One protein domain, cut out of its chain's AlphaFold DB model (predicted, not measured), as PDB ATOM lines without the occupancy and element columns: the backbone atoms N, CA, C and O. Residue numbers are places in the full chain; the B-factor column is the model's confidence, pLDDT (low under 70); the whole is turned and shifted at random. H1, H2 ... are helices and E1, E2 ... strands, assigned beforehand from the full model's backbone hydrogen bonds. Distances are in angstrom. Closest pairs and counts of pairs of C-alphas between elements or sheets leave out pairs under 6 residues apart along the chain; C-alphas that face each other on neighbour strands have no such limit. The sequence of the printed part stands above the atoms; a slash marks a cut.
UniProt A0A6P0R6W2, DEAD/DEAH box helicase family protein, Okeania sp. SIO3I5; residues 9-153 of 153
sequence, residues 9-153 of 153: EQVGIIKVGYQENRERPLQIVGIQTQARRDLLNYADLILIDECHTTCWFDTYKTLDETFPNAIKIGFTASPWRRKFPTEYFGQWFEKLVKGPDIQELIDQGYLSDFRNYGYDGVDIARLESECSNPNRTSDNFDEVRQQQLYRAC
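What this domain is: This is residues 9 to 153 of the 153 residues of the protein "DEAD/DEAH box helicase family protein" of Okeania sp. SIO3I5 (UniProt A0A6P0R6W2). Little regular structure: two short strand pairs, E1 with E2 and E3 with E4, and touching helices H1 and H3 lie toward one end; the chain then swings through H4 and back to H5, residues 115 to 128 sticking out. The 145 printed residues, 52 in named elements, run E1 E2 H1 E3 H2 H3 E4 H4 H5, mixed, both sheets parallel. The whole is loose, radius of gyration of the C-alphas 19.5 A, spanning 57 by 43 by 31 A.

Where its parts are: E1, residues 11 to 14, begins at C-alpha (-17.422, -13.711, 45.434). E2 is 26 to 29, H1 31 to 37, E3 45 to 48, H2 51 to 54, H3 58 to 66, E4 71 to 74, H4 102 to 107. H5, 141 to 150, spans 14.3 A, ending at C-alpha (-11.591, 2.517, 12.805).

How they stand to each other: E1 and E2 are parallel, N 12 and O 26 2.8 A apart. E3, H2, H3, E4 form a strand-helix-strand unit, parallel strands joined through helices, with a right-handed crossover; N 46 and O 71 are 2.8 A apart. H1 and H3 touch, closest C-alphas Ala 35 and Thr 59, 5.6 A. H4 and H5 are apart. Every O i to N i+4 pair is within hydrogen-bond range in H1, H3, H4 and H5; H2 is too short for one.

The domain as a whole: The farthest C-alphas, Glu 9 and Arg 126, are 57.8 A apart. The printed part has no cut. Links E1 to E2, E4 to H4 and H4 to H5 are long. Model pLDDT is under 70 at residues 82 to 85, 120 to 122 and 125 to 153.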
ATOM      1  N   GLU A   9     -14.996 -14.783  50.296       82.88
ATOM      2  CA  GLU A   9     -16.328 -14.503  50.787       82.88
ATOM      3  C   GLU A   9     -17.025 -13.450  49.917       82.88
ATOM      4  O   GLU A   9     -18.205 -13.563  49.646       82.88
ATOM      5  N   GLN A  10     -16.346 -12.467  49.343       86.12
ATOM      6  CA  GLN A  10     -17.007 -11.434  48.534       86.12
ATOM      7  C   GLN A  10     -17.454 -11.907  47.139       86.12
ATOM      8  O   GLN A  10     -18.050 -11.118  46.404       86.12
ATOM      9  N   VAL A  11     -17.200 -13.171  46.780       90.81
ATOM     10  CA  VAL A  11     -17.422 -13.711  45.434       90.81
ATOM     11  C   VAL A  11     -18.519 -14.775  45.434       90.81
ATOM     12  O   VAL A  11     -18.397 -15.831  46.048       90.81
ATOM     13  N   GLY A  12     -19.595 -14.517  44.695       91.50
ATOM     14  CA  GLY A  12     -20.595 -15.512  44.323       91.50
ATOM     15  C   GLY A  12     -20.226 -16.191  43.005       91.50
ATOM     16  O   GLY A  12     -19.771 -15.538  42.066       91.50
ATOM     17  N   ILE A  13     -20.421 -17.509  42.915       91.12
ATOM     18  CA  ILE A  13     -20.232 -18.270  41.673       91.12
ATOM     19  C   ILE A  13     -21.572 -18.867  41.262       91.12
ATOM     20  O   ILE A  13     -22.169 -19.658  41.993       91.12
ATOM     21  N   ILE A  14     -22.024 -18.517  40.062       89.19
ATOM     22  CA  ILE A  14     -23.254 -19.038  39.470       89.19
ATOM     23  C   ILE A  14     -22.869 -19.967  38.320       89.19
ATOM     24  O   ILE A  14     -22.753 -19.578  37.154       89.19
ATOM     25  N   LYS A  15     -22.640 -21.232  38.677       84.94
ATOM     26  CA  LYS A  15     -22.279 -22.317  37.761       84.94
ATOM     27  C   LYS A  15     -22.787 -23.643  38.324       84.94
ATOM     28  O   LYS A  15     -22.873 -23.821  39.535       84.94
ATOM     29  N   VAL A  16     -23.095 -24.593  37.443       79.31
ATOM     30  CA  VAL A  16     -23.431 -25.969  37.844       79.31
ATOM     31  C   VAL A  16     -22.321 -26.540  38.734       79.31
ATOM     32  O   VAL A  16     -21.144 -26.442  38.386       79.31
ATOM     33  N   GLY A  17     -22.705 -27.132  39.866       82.50
ATOM     34  CA  GLY A  17     -21.783 -27.742  40.830       82.50
ATOM     35  C   GLY A  17     -21.254 -26.801  41.919       82.50
ATOM     36  O   GLY A  17     -20.503 -27.261  42.771       82.50
ATOM     37  N   TYR A  18     -21.654 -25.526  41.926       84.19
ATOM     38  CA  TYR A  18     -21.293 -24.555  42.964       84.19
ATOM     39  C   TYR A  18     -22.522 -24.158  43.784       84.19
ATOM     40  O   TYR A  18     -23.630 -24.067  43.252       84.19
ATOM     41  N   GLN A  19     -22.328 -23.916  45.083       83.56
ATOM     42  CA  GLN A  19     -23.375 -23.343  45.923       83.56
ATOM     43  C   GLN A  19     -23.535 -21.862  45.571       83.56
ATOM     44  O   GLN A  19     -22.622 -21.061  45.767       83.56
ATOM     45  N   GLU A  20     -24.698 -21.506  45.032       85.31
ATOM     46  CA  GLU A  20     -24.997 -20.135  44.628       85.31
ATOM     47  C   GLU A  20     -25.151 -19.229  45.857       85.31
ATOM     48  O   GLU A  20     -25.899 -19.546  46.781       85.31
ATOM     49  N   ASN A  21     -24.491 -18.069  45.841       86.25
ATOM     50  CA  ASN A  21     -24.726 -16.996  46.803       86.25
ATOM     51  C   ASN A  21     -24.780 -15.653  46.066       86.25
ATOM     52  O   ASN A  21     -23.755 -15.096  45.671       86.25
ATOM     53  N   ARG A  22     -26.002 -15.159  45.871       87.38
ATOM     54  CA  ARG A  22     -26.294 -13.987  45.032       87.38
ATOM     55  C   ARG A  22     -26.254 -12.666  45.790       87.38
ATOM     56  O   ARG A  22     -26.298 -11.618  45.166       87.38
ATOM     57  N   GLU A  23     -26.150 -12.715  47.116       87.50
ATOM     58  CA  GLU A  23     -26.024 -11.516  47.952       87.50
ATOM     59  C   GLU A  23     -24.595 -10.960  47.940       87.50
ATOM     60  O   GLU A  23     -24.343  -9.856  48.418       87.50
ATOM     61  N   ARG A  24     -23.639 -11.721  47.389       89.62
ATOM     62  CA  ARG A  24     -22.258 -11.263  47.255       89.62
ATOM     63  C   ARG A  24     -22.160 -10.152  46.195       89.62
ATOM     64  O   ARG A  24     -22.781 -10.272  45.138       89.62
ATOM     65  N   PRO A  25     -21.350  -9.107  46.436       90.19
ATOM     66  CA  PRO A  25     -21.245  -7.960  45.533       90.19
ATOM     67  C   PRO A  25     -20.584  -8.306  44.192       90.19
ATOM     68  O   PRO A  25     -20.892  -7.677  43.184       90.19
ATOM     69  N   LEU A  26     -19.689  -9.300  44.161       92.31
ATOM     70  CA  LEU A  26     -19.080  -9.801  42.931       92.31
ATOM     71  C   LEU A  26     -19.706 -11.141  42.555       92.31
ATOM     72  O   LEU A  26     -19.713 -12.068  43.361       92.31
ATOM     73  N   GLN A  27     -20.181 -11.260  41.318       93.56
ATOM     74  CA  GLN A  27     -20.754 -12.494  40.787       93.56
ATOM     75  C   GLN A  27     -19.957 -12.959  39.566       93.56
ATOM     76  O   GLN A  27     -19.826 -12.232  38.584       93.56
ATOM     77  N   ILE A  28     -19.450 -14.193  39.608       92.88
ATOM     78  CA  ILE A  28     -18.860 -14.876  38.454       92.88
ATOM     79  C   ILE A  28     -19.929 -15.781  37.861       92.88
ATOM     80  O   ILE A  28     -20.376 -16.744  38.492       92.88
ATOM     81  N   VAL A  29     -20.346 -15.474  36.635       91.44
ATOM     82  CA  VAL A  29     -21.527 -16.090  36.029       91.44
ATOM     83  C   VAL A  29     -21.233 -16.526  34.604       91.44
ATOM     84  O   VAL A  29     -20.676 -15.777  33.807       91.44
ATOM     85  N   GLY A  30     -21.647 -17.743  34.254       89.75
ATOM     86  CA  GLY A  30     -21.681 -18.157  32.854       89.75
ATOM     87  C   GLY A  30     -22.857 -17.500  32.128       89.75
ATOM     88  O   GLY A  30     -23.998 -17.650  32.564       89.75
ATOM     89  N   ILE A  31     -22.609 -16.846  30.988       87.44
ATOM     90  CA  ILE A  31     -23.649 -16.119  30.235       87.44
ATOM     91  C   ILE A  31     -24.876 -16.981  29.900       87.44
ATOM     92  O   ILE A  31     -26.012 -16.544  30.048       87.44
ATOM     93  N   GLN A  32     -24.665 -18.247  29.531       85.62
ATOM     94  CA  GLN A  32     -25.751 -19.188  29.237       85.62
ATOM     95  C   GLN A  32     -26.575 -19.540  30.482       85.62
ATOM     96  O   GLN A  32     -27.778 -19.773  30.382       85.62
ATOM     97  N   THR A  33     -25.935 -19.612  31.654       87.88
ATOM     98  CA  THR A  33     -26.617 -19.881  32.923       87.88
ATOM     99  C   THR A  33     -27.487 -18.697  33.313       87.88
ATOM    100  O   THR A  33     -28.646 -18.911  33.663       87.88
ATOM    101  N   GLN A  34     -26.963 -17.475  33.179       87.44
ATOM    102  CA  GLN A  34     -27.730 -16.254  33.401       87.44
ATOM    103  C   GLN A  34     -28.920 -16.163  32.440       87.44
ATOM    104  O   GLN A  34     -30.053 -16.073  32.897       87.44
ATOM    105  N   ALA A  35     -28.693 -16.289  31.130       84.88
ATOM    106  CA  ALA A  35     -29.741 -16.130  30.119       84.88
ATOM    107  C   ALA A  35     -30.884 -17.157  30.233       84.88
ATOM    108  O   ALA A  35     -32.019 -16.858  29.889       84.88
ATOM    109  N   ARG A  36     -30.608 -18.382  30.706       84.00
ATOM    110  CA  ARG A  36     -31.638 -19.433  30.842       84.00
ATOM    111  C   ARG A  36     -32.434 -19.360  32.136       84.00
ATOM    112  O   ARG A  36     -33.548 -19.869  32.181       84.00
ATOM    113  N   ARG A  37     -31.814 -18.871  33.207       83.00
ATOM    114  CA  ARG A  37     -32.382 -18.944  34.558       83.00
ATOM    115  C   ARG A  37     -32.830 -17.582  35.085       83.00
ATOM    116  O   ARG A  37     -33.546 -17.576  36.077       83.00
ATOM    117  N   ASP A  38     -32.418 -16.491  34.438       80.31
ATOM    118  CA  ASP A  38     -32.749 -15.103  34.787       80.31
ATOM    119  C   ASP A  38     -32.516 -14.806  36.280       80.31
ATOM    120  O   ASP A  38     -33.409 -14.440  37.039       80.31
ATOM    121  N   LEU A  39     -31.301 -15.116  36.749       81.44
ATOM    122  CA  LEU A  39     -30.999 -15.202  38.184       81.44
ATOM    123  C   LEU A  39     -30.635 -13.862  38.817       81.44
ATOM    124  O   LEU A  39     -30.837 -13.686  40.019       81.44
ATOM    125  N   LEU A  40     -30.040 -12.984  38.015       86.12
ATOM    126  CA  LEU A  40     -29.638 -11.628  38.363       86.12
ATOM    127  C   LEU A  40     -30.384 -10.649  37.456       86.12
ATOM    128  O   LEU A  40     -30.461 -10.876  36.255       86.12
ATOM    129  N   ASN A  41     -30.889  -9.557  38.013       87.06
ATOM    130  CA  ASN A  41     -31.635  -8.527  37.279       87.06
ATOM    131  C   ASN A  41     -31.070  -7.113  37.496       87.06
ATOM    132  O   ASN A  41     -31.641  -6.132  37.025       87.06
ATOM    133  N   TYR A  42     -29.965  -7.002  38.234       90.00
ATOM    134  CA  TYR A  42     -29.272  -5.752  38.495       90.00
ATOM    135  C   TYR A  42     -27.756  -5.965  38.534       90.00
ATOM    136  O   TYR A  42     -27.279  -6.936  39.121       90.00
ATOM    137  N   ALA A  43     -27.017  -5.048  37.913       92.81
ATOM    138  CA  ALA A  43     -25.570  -4.921  38.014       92.81
ATOM    139  C   ALA A  43     -25.175  -3.492  37.627       92.81
ATOM    140  O   ALA A  43     -25.704  -2.950  36.658       92.81
ATOM    141  N   ASP A  44     -24.224  -2.901  38.347       95.12
ATOM    142  CA  ASP A  44     -23.647  -1.604  37.973       95.12
ATOM    143  C   ASP A  44     -22.587  -1.753  36.868       95.12
ATOM    144  O   ASP A  44     -22.446  -0.895  35.996       95.12
ATOM    145  N   LEU A  45     -21.842  -2.864  36.898       94.94
ATOM    146  CA  LEU A  45     -20.716  -3.157  36.014       94.94
ATOM    147  C   LEU A  45     -20.731  -4.629  35.592       94.94
ATOM    148  O   LEU A  45     -20.825  -5.526  36.428       94.94
ATOM    149  N   ILE A  46     -20.569  -4.869  34.293       94.62
ATOM    150  CA  ILE A  46     -20.458  -6.197  33.692       94.62
ATOM    151  C   ILE A  46     -19.119  -6.286  32.969       94.62
ATOM    152  O   ILE A  46     -18.835  -5.522  32.044       94.62
ATOM    153  N   LEU A  47     -18.307  -7.256  33.386       94.69
ATOM    154  CA  LEU A  47     -17.057  -7.618  32.730       94.69
ATOM    155  C   LEU A  47     -17.296  -8.859  31.870       94.69
ATOM    156  O   LEU A  47     -17.761  -9.883  32.370       94.69
ATOM    157  N   ILE A  48     -17.000  -8.760  30.578       93.38
ATOM    158  CA  ILE A  48     -17.248  -9.827  29.605       93.38
ATOM    159  C   ILE A  48     -15.903 -10.323  29.101       93.38
ATOM    160  O   ILE A  48     -15.213  -9.610  28.374       93.38
ATOM    161  N   ASP A  49     -15.549 -11.545  29.471       91.81
ATOM    162  CA  ASP A  49     -14.372 -12.209  28.925       91.81
ATOM    163  C   ASP A  49     -14.661 -12.782  27.528       91.81
ATOM    164  O   ASP A  49     -15.802 -13.134  27.200       91.81
ATOM    165  N   GLU A  50     -13.628 -12.836  26.693       89.38
ATOM    166  CA  GLU A  50     -13.685 -13.260  25.289       89.38
ATOM    167  C   GLU A  50     -14.866 -12.653  24.510       89.38
ATOM    168  O   GLU A  50     -15.618 -13.328  23.789       89.38
ATOM    169  N   CYS A  51     -15.044 -11.335  24.657       89.50
ATOM    170  CA  CYS A  51     -16.207 -10.621  24.125       89.50
ATOM    171  C   CYS A  51     -16.347 -10.751  22.598       89.50
ATOM    172  O   CYS A  51     -17.455 -10.696  22.066       89.50
ATOM    173  N   HIS A  52     -15.244 -11.025  21.890       84.62
ATOM    174  CA  HIS A  52     -15.228 -11.240  20.441       84.62
ATOM    175  C   HIS A  52     -16.088 -12.404  19.957       84.62
ATOM    176  O   HIS A  52     -16.518 -12.409  18.800       84.62
ATOM    177  N   THR A  53     -16.333 -13.383  20.823       84.06
ATOM    178  CA  THR A  53     -17.224 -14.507  20.546       84.06
ATOM    179  C   THR A  53     -18.566 -14.299  21.235       84.06
ATOM    180  O   THR A  53     -19.613 -14.446  20.605       84.06
ATOM    181  N   THR A  54     -18.534 -13.907  22.510       83.94
ATOM    182  CA  THR A  54     -19.712 -13.860  23.382       83.94
ATOM    183  C   THR A  54     -20.786 -12.884  22.895       83.94
ATOM    184  O   THR A  54     -21.968 -13.220  22.949       83.94
ATOM    185  N   CYS A  55     -20.406 -11.718  22.363       84.12
ATOM    186  CA  CYS A  55     -21.352 -10.666  21.964       84.12
ATOM    187  C   CYS A  55     -22.241 -11.021  20.761       84.12
ATOM    188  O   CYS A  55     -23.207 -10.319  20.481       84.12
ATOM    189  N   TRP A  56     -21.947 -12.115  20.055       84.06
ATOM    190  CA  TRP A  56     -22.713 -12.551  18.879       84.06
ATOM    191  C   TRP A  56     -23.742 -13.635  19.183       84.06
ATOM    192  O   TRP A  56     -24.430 -14.100  18.277       84.06
ATOM    193  N   PHE A  57     -23.832 -14.077  20.432       85.19
ATOM    194  CA  PHE A  57     -24.842 -15.040  20.839       85.19
ATOM    195  C   PHE A  57     -26.141 -14.329  21.200       85.19
ATOM    196  O   PHE A  57     -26.118 -13.279  21.840       85.19
ATOM    197  N   ASP A  58     -27.282 -14.951  20.896       84.75
ATOM    198  CA  ASP A  58     -28.597 -14.444  21.315       84.75
ATOM    199  C   ASP A  58     -28.669 -14.238  22.837       84.75
ATOM    200  O   ASP A  58     -29.311 -13.312  23.325       84.75
ATOM    201  N   THR A  59     -27.919 -15.044  23.599       86.25
ATOM    202  CA  THR A  59     -27.790 -14.902  25.055       86.25
ATOM    203  C   THR A  59     -27.178 -13.570  25.482       86.25
ATOM    204  O   THR A  59     -27.463 -13.109  26.583       86.25
ATOM    205  N   TYR A  60     -26.330 -12.960  24.648       88.06
ATOM    206  CA  TYR A  60     -25.781 -11.633  24.920       88.06
ATOM    207  C   TYR A  60     -26.820 -10.545  24.723       88.06
ATOM    208  O   TYR A  60     -26.908  -9.654  25.555       88.06
ATOM    209  N   LYS A  61     -27.655 -10.655  23.688       88.12
ATOM    210  CA  LYS A  61     -28.769  -9.726  23.495       88.12
ATOM    211  C   LYS A  61     -29.724  -9.753  24.690       88.12
ATOM    212  O   LYS A  61     -30.066  -8.702  25.213       88.12
ATOM    213  N   THR A  62     -30.080 -10.944  25.177       88.12
ATOM    214  CA  THR A  62     -30.878 -11.074  26.408       88.12
ATOM    215  C   THR A  62     -30.179 -10.426  27.599       88.12
ATOM    216  O   THR A  62     -30.812  -9.705  28.354       88.12
ATOM    217  N   LEU A  63     -28.867 -10.635  27.760       89.44
ATOM    218  CA  LEU A  63     -28.097 -10.008  28.834       89.44
ATOM    219  C   LEU A  63     -28.084  -8.474  28.713       89.44
ATOM    220  O   LEU A  63     -28.233  -7.781  29.713       89.44
ATOM    221  N   ASP A  64     -27.935  -7.938  27.506       89.25
ATOM    222  CA  ASP A  64     -27.972  -6.501  27.247       89.25
ATOM    223  C   ASP A  64     -29.326  -5.885  27.643       89.25
ATOM    224  O   ASP A  64     -29.357  -4.860  28.327       89.25
ATOM    225  N   GLU A  65     -30.422  -6.575  27.310       89.94
ATOM    226  CA  GLU A  65     -31.796  -6.207  27.671       89.94
ATOM    227  C   GLU A  65     -32.077  -6.343  29.179       89.94
ATOM    228  O   GLU A  65     -32.773  -5.500  29.745       89.94
ATOM    229  N   THR A  66     -31.534  -7.367  29.850       90.69
ATOM    230  CA  THR A  66     -31.675  -7.563  31.306       90.69
ATOM    231  C   THR A  66     -30.938  -6.481  32.099       90.69
ATOM    232  O   THR A  66     -31.402  -6.073  33.162       90.69
ATOM    233  N   PHE A  67     -29.803  -5.993  31.590       92.75
ATOM    234  CA  PHE A  67     -28.959  -5.005  32.266       92.75
ATOM    235  C   PHE A  67     -28.770  -3.741  31.409       92.75
ATOM    236  O   PHE A  67     -27.648  -3.436  30.980       92.75
ATOM    237  N   PRO A  68     -29.843  -2.963  31.170       91.56
ATOM    238  CA  PRO A  68     -29.790  -1.818  30.265       91.56
ATOM    239  C   PRO A  68     -28.936  -0.669  30.819       91.56
ATOM    240  O   PRO A  68     -28.335   0.074  30.052       91.56
ATOM    241  N   ASN A  69     -28.843  -0.548  32.147       93.31
ATOM    242  CA  ASN A  69     -28.129   0.543  32.822       93.31
ATOM    243  C   ASN A  69     -26.696   0.177  33.243       93.31
ATOM    244  O   ASN A  69     -25.993   1.023  33.792       93.31
ATOM    245  N   ALA A  70     -26.270  -1.072  33.040       94.62
ATOM    246  CA  ALA A  70     -24.949  -1.516  33.461       94.62
ATOM    247  C   ALA A  70     -23.862  -0.982  32.524       94.62
ATOM    248  O   ALA A  70     -24.006  -1.028  31.299       94.62
ATOM    249  N   ILE A  71     -22.728  -0.571  33.091       95.19
ATOM    250  CA  ILE A  71     -21.510  -0.332  32.314       95.19
ATOM    251  C   ILE A  71     -20.984  -1.690  31.838       95.19
ATOM    252  O   ILE A  71     -20.810  -2.603  32.644       95.19
ATOM    253  N   LYS A  72     -20.715  -1.836  30.538       93.81
ATOM    254  CA  LYS A  72     -20.247  -3.095  29.936       93.81
ATOM    255  C   LYS A  72     -18.819  -2.932  29.429       93.81
ATOM    256  O   LYS A  72     -18.556  -2.092  28.571       93.81
ATOM    257  N   ILE A  73     -17.898  -3.742  29.949       94.88
ATOM    258  CA  ILE A  73     -16.493  -3.766  29.525       94.88
ATOM    259  C   ILE A  73     -16.182  -5.154  28.977       94.88
ATOM    260  O   ILE A  73     -16.216  -6.144  29.706       94.88
ATOM    261  N   GLY A  74     -15.892  -5.222  27.679       92.56
ATOM    262  CA  GLY A  74     -15.473  -6.447  27.010       92.56
ATOM    263  C   GLY A  74     -13.955  -6.561  26.931       92.56
ATOM    264  O   GLY A  74     -13.288  -5.628  26.492       92.56
ATOM    265  N   PHE A  75     -13.424  -7.720  27.302       92.44
ATOM    266  CA  PHE A  75     -12.023  -8.079  27.122       92.44
ATOM    267  C   PHE A  75     -11.896  -9.066  25.965       92.44
ATOM    268  O   PHE A  75     -12.670 -10.016  25.841       92.44
ATOM    269  N   THR A  76     -10.926  -8.825  25.089       89.19
ATOM    270  CA  THR A  76     -10.590  -9.745  24.005       89.19
ATOM    271  C   THR A  76      -9.155  -9.524  23.547       89.19
ATOM    272  O   THR A  76      -8.699  -8.386  23.446       89.19
ATOM    273  N   ALA A  77      -8.462 -10.611  23.215       83.81
ATOM    274  CA  ALA A  77      -7.185 -10.548  22.508       83.81
ATOM    275  C   ALA A  77      -7.359 -10.275  20.999       83.81
ATOM    276  O   ALA A  77      -6.417  -9.888  20.311       83.81
ATOM    277  N   SER A  78      -8.562 -10.493  20.462       79.62
ATOM    278  CA  SER A  78      -8.853 -10.470  19.030       79.62
ATOM    279  C   SER A  78     -10.087  -9.606  18.727       79.62
ATOM    280  O   SER A  78     -11.208 -10.108  18.623       79.62
ATOM    281  N   PRO A  79      -9.934  -8.280  18.560       72.94
ATOM    282  CA  PRO A  79     -11.043  -7.389  18.212       72.94
ATOM    283  C   PRO A  79     -11.388  -7.468  16.710       72.94
ATOM    284  O   PRO A  79     -11.532  -6.447  16.042       72.94
ATOM    285  N   TRP A  80     -11.511  -8.680  16.153       72.50
ATOM    286  CA  TRP A  80     -11.753  -8.914  14.724       72.50
ATOM    287  C   TRP A  80     -12.946  -9.839  14.502       72.50
ATOM    288  O   TRP A  80     -13.112 -10.841  15.201       72.50
ATOM    289  N   ARG A  81     -13.735  -9.569  13.459       73.62
ATOM    290  CA  ARG A  81     -14.859 -10.416  13.051       73.62
ATOM    291  C   ARG A  81     -14.821 -10.733  11.561       73.62
ATOM    292  O   ARG A  81     -14.654  -9.858  10.720       73.62
ATOM    293  N   ARG A  82     -15.039 -12.006  11.219       68.81
ATOM    294  CA  ARG A  82     -15.035 -12.480   9.821       68.81
ATOM    295  C   ARG A  82     -16.258 -12.041   9.011       68.81
ATOM    296  O   ARG A  82     -16.174 -11.960   7.797       68.81
ATOM    297  N   LYS A  83     -17.385 -11.762   9.672       69.56
ATOM    298  CA  LYS A  83     -18.668 -11.398   9.046       69.56
ATOM    299  C   LYS A  83     -18.870  -9.884   8.898       69.56
ATOM    300  O   LYS A  83     -19.997  -9.393   8.913       69.56
ATOM    301  N   PHE A  84     -17.797  -9.115   8.778       65.12
ATOM    302  CA  PHE A  84     -17.910  -7.697   8.446       65.12
ATOM    303  C   PHE A  84     -18.430  -7.520   7.005       65.12
ATOM    304  O   PHE A  84     -18.082  -8.334   6.149       65.12
ATOM    305  N   PRO A  85     -19.275  -6.511   6.703       65.69
ATOM    306  CA  PRO A  85     -19.769  -5.432   7.570       65.69
ATOM    307  C   PRO A  85     -21.049  -5.756   8.364       65.69
ATOM    308  O   PRO A  85     -21.614  -4.862   8.985       65.69
ATOM    309  N   THR A  86     -21.542  -6.998   8.340       72.00
ATOM    310  CA  THR A  86     -22.820  -7.359   8.992       72.00
ATOM    311  C   THR A  86     -22.746  -7.472  10.514       72.00
ATOM    312  O   THR A  86     -23.702  -7.109  11.194       72.00
ATOM    313  N   GLU A  87     -21.615  -7.933  11.045       76.00
ATOM    314  CA  GLU A  87     -21.359  -8.065  12.483       76.00
ATOM    315  C   GLU A  87     -20.055  -7.325  12.815       76.00
ATOM    316  O   GLU A  87     -19.002  -7.652  12.255       76.00
ATOM    317  N   TYR A  88     -20.114  -6.315  13.690       78.75
ATOM    318  CA  TYR A  88     -18.943  -5.535  14.115       78.75
ATOM    319  C   TYR A  88     -19.131  -4.931  15.511       78.75
ATOM    320  O   TYR A  88     -20.238  -4.562  15.890       78.75
ATOM    321  N   PHE A  89     -18.047  -4.807  16.282       82.19
ATOM    322  CA  PHE A  89     -18.103  -4.451  17.709       82.19
ATOM    323  C   PHE A  89     -18.807  -3.131  18.027       82.19
ATOM    324  O   PHE A  89     -19.417  -3.038  19.087       82.19
ATOM    325  N   GLY A  90     -18.789  -2.160  17.109       80.44
ATOM    326  CA  GLY A  90     -19.514  -0.892  17.252       80.44
ATOM    327  C   GLY A  90     -21.035  -1.041  17.417       80.44
ATOM    328  O   GLY A  90     -21.703  -0.089  17.791       80.44
ATOM    329  N   GLN A  91     -21.597  -2.231  17.171       82.75
ATOM    330  CA  GLN A  91     -22.996  -2.547  17.484       82.75
ATOM    331  C   GLN A  91     -23.260  -2.703  18.988       82.75
ATOM    332  O   GLN A  91     -24.399  -2.548  19.415       82.75
ATOM    333  N   TRP A  92     -22.230  -3.026  19.775       86.69
ATOM    334  CA  TRP A  92     -22.347  -3.367  21.198       86.69
ATOM    335  C   TRP A  92     -21.480  -2.501  22.110       86.69
ATOM    336  O   TRP A  92     -21.795  -2.348  23.286       86.69
ATOM    337  N   PHE A  93     -20.377  -1.967  21.590       88.31
ATOM    338  CA  PHE A  93     -19.412  -1.185  22.350       88.31
ATOM    339  C   PHE A  93     -19.187   0.160  21.680       88.31
ATOM    340  O   PHE A  93     -18.973   0.236  20.473       88.31
ATOM    341  N   GLU A  94     -19.187   1.214  22.486       89.19
ATOM    342  CA  GLU A  94     -19.001   2.582  22.001       89.19
ATOM    343  C   GLU A  94     -17.542   2.904  21.673       89.19
ATOM    344  O   GLU A  94     -17.279   3.782  20.859       89.19
ATOM    345  N   LYS A  95     -16.594   2.254  22.360       89.50
ATOM    346  CA  LYS A  95     -15.168   2.579  22.279       89.50
ATOM    347  C   LYS A  95     -14.302   1.336  22.382       89.50
ATOM    348  O   LYS A  95     -14.502   0.498  23.261       89.50
ATOM    349  N   LEU A  96     -13.268   1.292  21.550       88.81
ATOM    350  CA  LEU A  96     -12.186   0.324  21.620       88.81
ATOM    351  C   LEU A  96     -10.967   0.943  22.307       88.81
ATOM    352  O   LEU A  96     -10.338   1.866  21.793       88.81
ATOM    353  N   VAL A  97     -10.588   0.382  23.452       89.75
ATOM    354  CA  VAL A  97      -9.315   0.698  24.108       89.75
ATOM    355  C   VAL A  97      -8.294  -0.351  23.687       89.75
ATOM    356  O   VAL A  97      -8.461  -1.534  23.976       89.75
ATOM    357  N   LYS A  98      -7.243   0.071  22.981       87.25
ATOM    358  CA  LYS A  98      -6.168  -0.832  22.557       87.25
ATOM    359  C   LYS A  98      -5.201  -1.084  23.710       87.25
ATOM    360  O   LYS A  98      -4.786  -0.148  24.390       87.25
ATOM    361  N   GLY A  99      -4.863  -2.354  23.911       85.81
ATOM    362  CA  GLY A  99      -3.784  -2.766  24.801       85.81
ATOM    363  C   GLY A  99      -2.399  -2.593  24.162       85.81
ATOM    364  O   GLY A  99      -2.313  -2.176  23.004       85.81
ATOM    365  N   PRO A 100      -1.332  -2.917  24.914       86.94
ATOM    366  CA  PRO A 100       0.028  -2.985  24.382       86.94
ATOM    367  C   PRO A 100       0.142  -4.043  23.280       86.94
ATOM    368  O   PRO A 100      -0.630  -5.008  23.246       86.94
ATOM    369  N   ASP A 101       1.110  -3.859  22.388       87.19
ATOM    370  CA  ASP A 101       1.385  -4.816  21.320       87.19
ATOM    371  C   ASP A 101       1.964  -6.131  21.878       87.19
ATOM    372  O   ASP A 101       2.592  -6.162  22.941       87.19
ATOM    373  N   ILE A 102       1.771  -7.238  21.154       88.44
ATOM    374  CA  ILE A 102       2.319  -8.546  21.545       88.44
ATOM    375  C   ILE A 102       3.845  -8.470  21.659       88.44
ATOM    376  O   ILE A 102       4.403  -9.006  22.616       88.44
ATOM    377  N   GLN A 103       4.514  -7.784  20.727       88.56
ATOM    378  CA  GLN A 103       5.966  -7.633  20.756       88.56
ATOM    379  C   GLN A 103       6.415  -6.833  21.982       88.56
ATOM    380  O   GLN A 103       7.347  -7.243  22.662       88.56
ATOM    381  N   GLU A 104       5.705  -5.753  22.335       90.44
ATOM    382  CA  GLU A 104       6.003  -4.965  23.540       90.44
ATOM    383  C   GLU A 104       5.887  -5.811  24.815       90.44
ATOM    384  O   GLU A 104       6.702  -5.684  25.729       90.44
ATOM    385  N   LEU A 105       4.886  -6.694  24.882       92.12
ATOM    386  CA  LEU A 105       4.701  -7.601  26.013       92.12
ATOM    387  C   LEU A 105       5.791  -8.682  26.097       92.12
ATOM    388  O   LEU A 105       6.178  -9.057  27.207       92.12
ATOM    389  N   ILE A 106       6.288  -9.172  24.957       93.31
ATOM    390  CA  ILE A 106       7.431 -10.101  24.895       93.31
ATOM    391  C   ILE A 106       8.709  -9.385  25.343       93.31
ATOM    392  O   ILE A 106       9.401  -9.872  26.237       93.31
ATOM    393  N   ASP A 107       8.983  -8.198  24.798       93.69
ATOM    394  CA  ASP A 107      10.185  -7.410  25.095       93.69
ATOM    395  C   ASP A 107      10.266  -7.014  26.580       93.69
ATOM    396  O   ASP A 107      11.349  -6.951  27.164       93.69
ATOM    397  N   GLN A 108       9.116  -6.783  27.222       94.62
ATOM    398  CA  GLN A 108       9.014  -6.474  28.654       94.62
ATOM    399  C   GLN A 108       9.053  -7.719  29.562       94.62
ATOM    400  O   GLN A 108       9.033  -7.584  30.787       94.62
ATOM    401  N   GLY A 109       9.106  -8.927  28.992       93.25
ATOM    402  CA  GLY A 109       9.142 -10.187  29.738       93.25
ATOM    403  C   GLY A 109       7.805 -10.592  30.370       93.25
ATOM    404  O   GLY A 109       7.788 -11.441  31.261       93.25
ATOM    405  N   TYR A 110       6.687  -9.996  29.937       93.19
ATOM    406  CA  TYR A 110       5.342 -10.398  30.365       93.19
ATOM    407  C   TYR A 110       4.814 -11.606  29.586       93.19
ATOM    408  O   TYR A 110       4.002 -12.363  30.119       93.19
ATOM    409  N   LEU A 111       5.268 -11.793  28.344       92.12
ATOM    410  CA  LEU A 111       4.952 -12.946  27.504       92.12
ATOM    411  C   LEU A 111       6.220 -13.700  27.104       92.12
ATOM    412  O   LEU A 111       7.301 -13.127  26.990       92.12
ATOM    413  N   SER A 112       6.066 -15.001  26.869       93.31
ATOM    414  CA  SER A 112       7.125 -15.826  26.296       93.31
ATOM    415  C   SER A 112       7.282 -15.535  24.806       93.31
ATOM    416  O   SER A 112       6.286 -15.418  24.091       93.31
ATOM    417  N   ASP A 113       8.528 -15.503  24.337       92.44
ATOM    418  CA  ASP A 113       8.832 -15.481  22.907       92.44
ATOM    419  C   ASP A 113       8.272 -16.737  22.211       92.44
ATOM    420  O   ASP A 113       8.214 -17.825  22.802       92.44
ATOM    421  N   PHE A 114       7.839 -16.595  20.958       88.44
ATOM    422  CA  PHE A 114       7.222 -17.674  20.192       88.44
ATOM    423  C   PHE A 114       7.808 -17.776  18.787       88.44
ATOM    424  O   PHE A 114       8.102 -16.791  18.116       88.44
ATOM    425  N   ARG A 115       7.912 -19.013  18.293       88.56
ATOM    426  CA  ARG A 115       8.325 -19.295  16.918       88.56
ATOM    427  C   ARG A 115       7.151 -19.862  16.139       88.56
ATOM    428  O   ARG A 115       6.669 -20.949  16.444       88.56
ATOM    429  N   ASN A 116       6.691 -19.117  15.138       82.25
ATOM    430  CA  ASN A 116       5.621 -19.560  14.253       82.25
ATOM    431  C   ASN A 116       6.185 -20.486  13.162       82.25
ATOM    432  O   ASN A 116       7.156 -20.139  12.490       82.25
ATOM    433  N   TYR A 117       5.576 -21.658  12.995       84.62
ATOM    434  CA  TYR A 117       5.882 -22.602  11.923       84.62
ATOM    435  C   TYR A 117       4.658 -22.698  11.008       84.62
ATOM    436  O   TYR A 117       3.669 -23.344  11.352       84.62
ATOM    437  N   GLY A 118       4.725 -22.034   9.854       80.31
ATOM    438  CA  GLY A 118       3.705 -22.079   8.807       80.31
ATOM    439  C   GLY A 118       4.167 -22.888   7.594       80.31
ATOM    440  O   GLY A 118       5.366 -23.043   7.363       80.31
ATOM    441  N   TYR A 119       3.214 -23.416   6.825       74.62
ATOM    442  CA  TYR A 119       3.475 -23.998   5.508       74.62
ATOM    443  C   TYR A 119       3.046 -23.000   4.429       74.62
ATOM    444  O   TYR A 119       1.853 -22.820   4.191       74.62
ATOM    445  N   ASP A 120       4.019 -22.382   3.763       66.25
ATOM    446  CA  ASP A 120       3.787 -21.325   2.764       66.25
ATOM    447  C   ASP A 120       3.407 -21.871   1.373       66.25
ATOM    448  O   ASP A 120       3.196 -21.116   0.428       66.25
ATOM    449  N   GLY A 121       3.324 -23.196   1.217       64.19
ATOM    450  CA  GLY A 121       3.108 -23.856  -0.073       64.19
ATOM    451  C   GLY A 121       1.645 -24.036  -0.482       64.19
ATOM    452  O   GLY A 121       1.374 -24.823  -1.390       64.19
ATOM    453  N   VAL A 122       0.691 -23.395   0.201       69.50
ATOM    454  CA  VAL A 122      -0.729 -23.476  -0.174       69.50
ATOM    455  C   VAL A 122      -1.054 -22.362  -1.162       69.50
ATOM    456  O   VAL A 122      -1.091 -21.190  -0.794       69.50
ATOM    457  N   ASP A 123      -1.338 -22.732  -2.411       71.00
ATOM    458  CA  ASP A 123      -1.920 -21.811  -3.388       71.00
ATOM    459  C   ASP A 123      -3.379 -21.513  -3.009       71.00
ATOM    460  O   ASP A 123      -4.310 -22.262  -3.308       71.00
ATOM    461  N   ILE A 124      -3.553 -20.410  -2.289       72.31
ATOM    462  CA  ILE A 124      -4.845 -19.896  -1.834       72.31
ATOM    463  C   ILE A 124      -5.557 -19.044  -2.896       72.31
ATOM    464  O   ILE A 124      -6.694 -18.639  -2.666       72.31
ATOM    465  N   ALA A 125      -4.960 -18.808  -4.074       69.19
ATOM    466  CA  ALA A 125      -5.552 -17.958  -5.115       69.19
ATOM    467  C   ALA A 125      -6.834 -18.548  -5.730       69.19
ATOM    468  O   ALA A 125      -7.653 -17.819  -6.287       69.19
ATOM    469  N   ARG A 126      -7.016 -19.870  -5.630       66.44
ATOM    470  CA  ARG A 126      -8.202 -20.597  -6.113       66.44
ATOM    471  C   ARG A 126      -9.255 -20.873  -5.043       66.44
ATOM    472  O   ARG A 126     -10.279 -21.473  -5.365       66.44
ATOM    473  N   LEU A 127      -9.017 -20.486  -3.791       69.38
ATOM    474  CA  LEU A 127     -10.018 -20.655  -2.746       69.38
ATOM    475  C   LEU A 127     -11.104 -19.595  -2.909       69.38
ATOM    476  O   LEU A 127     -10.850 -18.398  -2.785       69.38
ATOM    477  N   GLU A 128     -12.330 -20.046  -3.152       60.53
ATOM    478  CA  GLU A 128     -13.503 -19.188  -3.048       60.53
ATOM    479  C   GLU A 128     -13.682 -18.807  -1.578       60.53
ATOM    480  O   GLU A 128     -14.005 -19.637  -0.725       60.53
ATOM    481  N   SER A 129     -13.425 -17.544  -1.252       57.69
ATOM    482  CA  SER A 129     -13.761 -17.022   0.065       57.69
ATOM    483  C   SER A 129     -15.242 -16.633   0.074       57.69
ATOM    484  O   SER A 129     -15.748 -16.098  -0.908       57.69
ATOM    485  N   GLU A 130     -15.957 -16.826   1.186       51.38
ATOM    486  CA  GLU A 130     -17.321 -16.278   1.342       51.38
ATOM    487  C   GLU A 130     -17.357 -14.735   1.203       51.38
ATOM    488  O   GLU A 130     -18.421 -14.152   0.991       51.38
ATOM    489  N   CYS A 131     -16.194 -14.072   1.266       45.25
ATOM    490  CA  CYS A 131     -16.001 -12.652   0.966       45.25
ATOM    491  C   CYS A 131     -15.872 -12.340  -0.542       45.25
ATOM    492  O   CYS A 131     -15.932 -11.176  -0.907       45.25
ATOM    493  N   SER A 132     -15.737 -13.340  -1.421       41.28
ATOM    494  CA  SER A 132     -15.591 -13.190  -2.883       41.28
ATOM    495  C   SER A 132     -16.926 -13.084  -3.639       41.28
ATOM    496  O   SER A 132     -16.940 -13.107  -4.868       41.28
ATOM    497  N   ASN A 133     -18.061 -12.975  -2.940       44.94
ATOM    498  CA  ASN A 133     -19.348 -12.708  -3.580       44.94
ATOM    499  C   ASN A 133     -19.313 -11.297  -4.214       44.94
ATOM    500  O   ASN A 133     -19.156 -10.338  -3.466       44.94
ATOM    501  N   PRO A 134     -19.511 -11.124  -5.537       44.19
ATOM    502  CA  PRO A 134     -19.315  -9.848  -6.248       44.19
ATOM    503  C   PRO A 134     -20.225  -8.684  -5.806       44.19
ATOM    504  O   PRO A 134     -20.038  -7.559  -6.258       44.19
ATOM    505  N   ASN A 135     -21.181  -8.922  -4.899       45.22
ATOM    506  CA  ASN A 135     -21.960  -7.880  -4.215       45.22
ATOM    507  C   ASN A 135     -21.328  -7.380  -2.896       45.22
ATOM    508  O   ASN A 135     -21.923  -6.553  -2.203       45.22
ATOM    509  N   ARG A 136     -20.151  -7.882  -2.515       47.03
ATOM    510  CA  ARG A 136     -19.335  -7.401  -1.395       47.03
ATOM    511  C   ARG A 136     -17.907  -7.258  -1.905       47.03
ATOM    512  O   ARG A 136     -17.344  -8.199  -2.444       47.03
ATOM    513  N   THR A 137     -17.381  -6.044  -1.828       40.22
ATOM    514  CA  THR A 137     -16.058  -5.671  -2.326       40.22
ATOM    515  C   THR A 137     -14.988  -6.648  -1.841       40.22
ATOM    516  O   THR A 137     -14.998  -7.072  -0.685       40.22
ATOM    517  N   SER A 138     -14.091  -7.035  -2.754       45.00
ATOM    518  CA  SER A 138     -12.892  -7.831  -2.488       45.00
ATOM    519  C   SER A 138     -11.904  -7.006  -1.664       45.00
ATOM    520  O   SER A 138     -10.868  -6.575  -2.168       45.00
ATOM    521  N   ASP A 139     -12.270  -6.715  -0.427       48.03
ATOM    522  CA  ASP A 139     -11.452  -5.928   0.477       48.03
ATOM    523  C   ASP A 139     -10.395  -6.858   1.080       48.03
ATOM    524  O   ASP A 139     -10.697  -7.957   1.560       48.03
ATOM    525  N   ASN A 140      -9.131  -6.439   1.014       57.53
ATOM    526  CA  ASN A 140      -8.010  -7.181   1.578       57.53
ATOM    527  C   ASN A 140      -8.262  -7.438   3.081       57.53
ATOM    528  O   ASN A 140      -8.770  -6.565   3.785       57.53
ATOM    529  N   PHE A 141      -7.896  -8.615   3.605       56.56
ATOM    530  CA  PHE A 141      -8.117  -8.971   5.016       56.56
ATOM    531  C   PHE A 141      -7.567  -7.916   5.985       56.56
ATOM    532  O   PHE A 141      -8.195  -7.629   7.006       56.56
ATOM    533  N   ASP A 142      -6.425  -7.314   5.656       60.97
ATOM    534  CA  ASP A 142      -5.820  -6.265   6.475       60.97
ATOM    535  C   ASP A 142      -6.577  -4.934   6.384       60.97
ATOM    536  O   ASP A 142      -6.729  -4.244   7.390       60.97
ATOM    537  N   GLU A 143      -7.143  -4.600   5.225       61.44
ATOM    538  CA  GLU A 143      -7.993  -3.415   5.059       61.44
ATOM    539  C   GLU A 143      -9.302  -3.566   5.837       61.44
ATOM    540  O   GLU A 143      -9.710  -2.649   6.551       61.44
ATOM    541  N   VAL A 144      -9.919  -4.750   5.787       64.06
ATOM    542  CA  VAL A 144     -11.118  -5.077   6.572       64.06
ATOM    543  C   VAL A 144     -10.829  -4.977   8.072       64.06
ATOM    544  O   VAL A 144     -11.643  -4.432   8.822       64.06
ATOM    545  N   ARG A 145      -9.659  -5.443   8.527       66.06
ATOM    546  CA  ARG A 145      -9.221  -5.294   9.925       66.06
ATOM    547  C   ARG A 145      -9.058  -3.830  10.322       66.06
ATOM    548  O   ARG A 145      -9.561  -3.434  11.372       66.06
ATOM    549  N   GLN A 146      -8.405  -3.016   9.494       65.75
ATOM    550  CA  GLN A 146      -8.233  -1.587   9.773       65.75
ATOM    551  C   GLN A 146      -9.573  -0.841   9.796       65.75
ATOM    552  O   GLN A 146      -9.803  -0.019  10.682       65.75
ATOM    553  N   GLN A 147     -10.498  -1.169   8.891       66.75
ATOM    554  CA  GLN A 147     -11.844  -0.594   8.895       66.75
ATOM    555  C   GLN A 147     -12.649  -0.990  10.139       66.75
ATOM    556  O   GLN A 147     -13.364  -0.153  10.691       66.75
ATOM    557  N   GLN A 148     -12.528  -2.237  10.604       68.44
ATOM    558  CA  GLN A 148     -13.165  -2.680  11.849       68.44
ATOM    559  C   GLN A 148     -12.626  -1.933  13.066       68.44
ATOM    560  O   GLN A 148     -13.417  -1.500  13.898       68.44
ATOM    561  N   LEU A 149     -11.305  -1.736  13.145       65.62
ATOM    562  CA  LEU A 149     -10.689  -0.944  14.210       65.62
ATOM    563  C   LEU A 149     -11.145   0.515  14.160       65.62
ATOM    564  O   LEU A 149     -11.501   1.068  15.192       65.62
ATOM    565  N   TYR A 150     -11.164   1.128  12.973       64.19
ATOM    566  CA  TYR A 150     -11.591   2.517  12.805       64.19
ATOM    567  C   TYR A 150     -13.050   2.730  13.222       64.19
ATOM    568  O   TYR A 150     -13.360   3.733  13.845       64.19
ATOM    569  N   ARG A 151     -13.944   1.784  12.910       63.22
ATOM    570  CA  ARG A 151     -15.374   1.867  13.264       63.22
ATOM    571  C   ARG A 151     -15.691   1.465  14.708       63.22
ATOM    572  O   ARG A 151     -16.849   1.547  15.102       63.22
ATOM    573  N   ALA A 152     -14.705   0.970  15.451       57.97
ATOM    574  CA  ALA A 152     -14.828   0.661  16.872       57.97
ATOM    575  C   ALA A 152     -14.248   1.774  17.771       57.97
ATOM    576  O   ALA A 152     -14.408   1.704  18.989       57.97
ATOM    577  N   CYS A 153     -13.563   2.766  17.190       48.16
ATOM    578  CA  CYS A 153     -13.048   3.964  17.857       48.16
ATOM    579  C   CYS A 153     -14.002   5.149  17.674       48.16
ATOM    580  O   CYS A 153     -14.058   5.977  18.610       48.16
TER     581      CYS A 153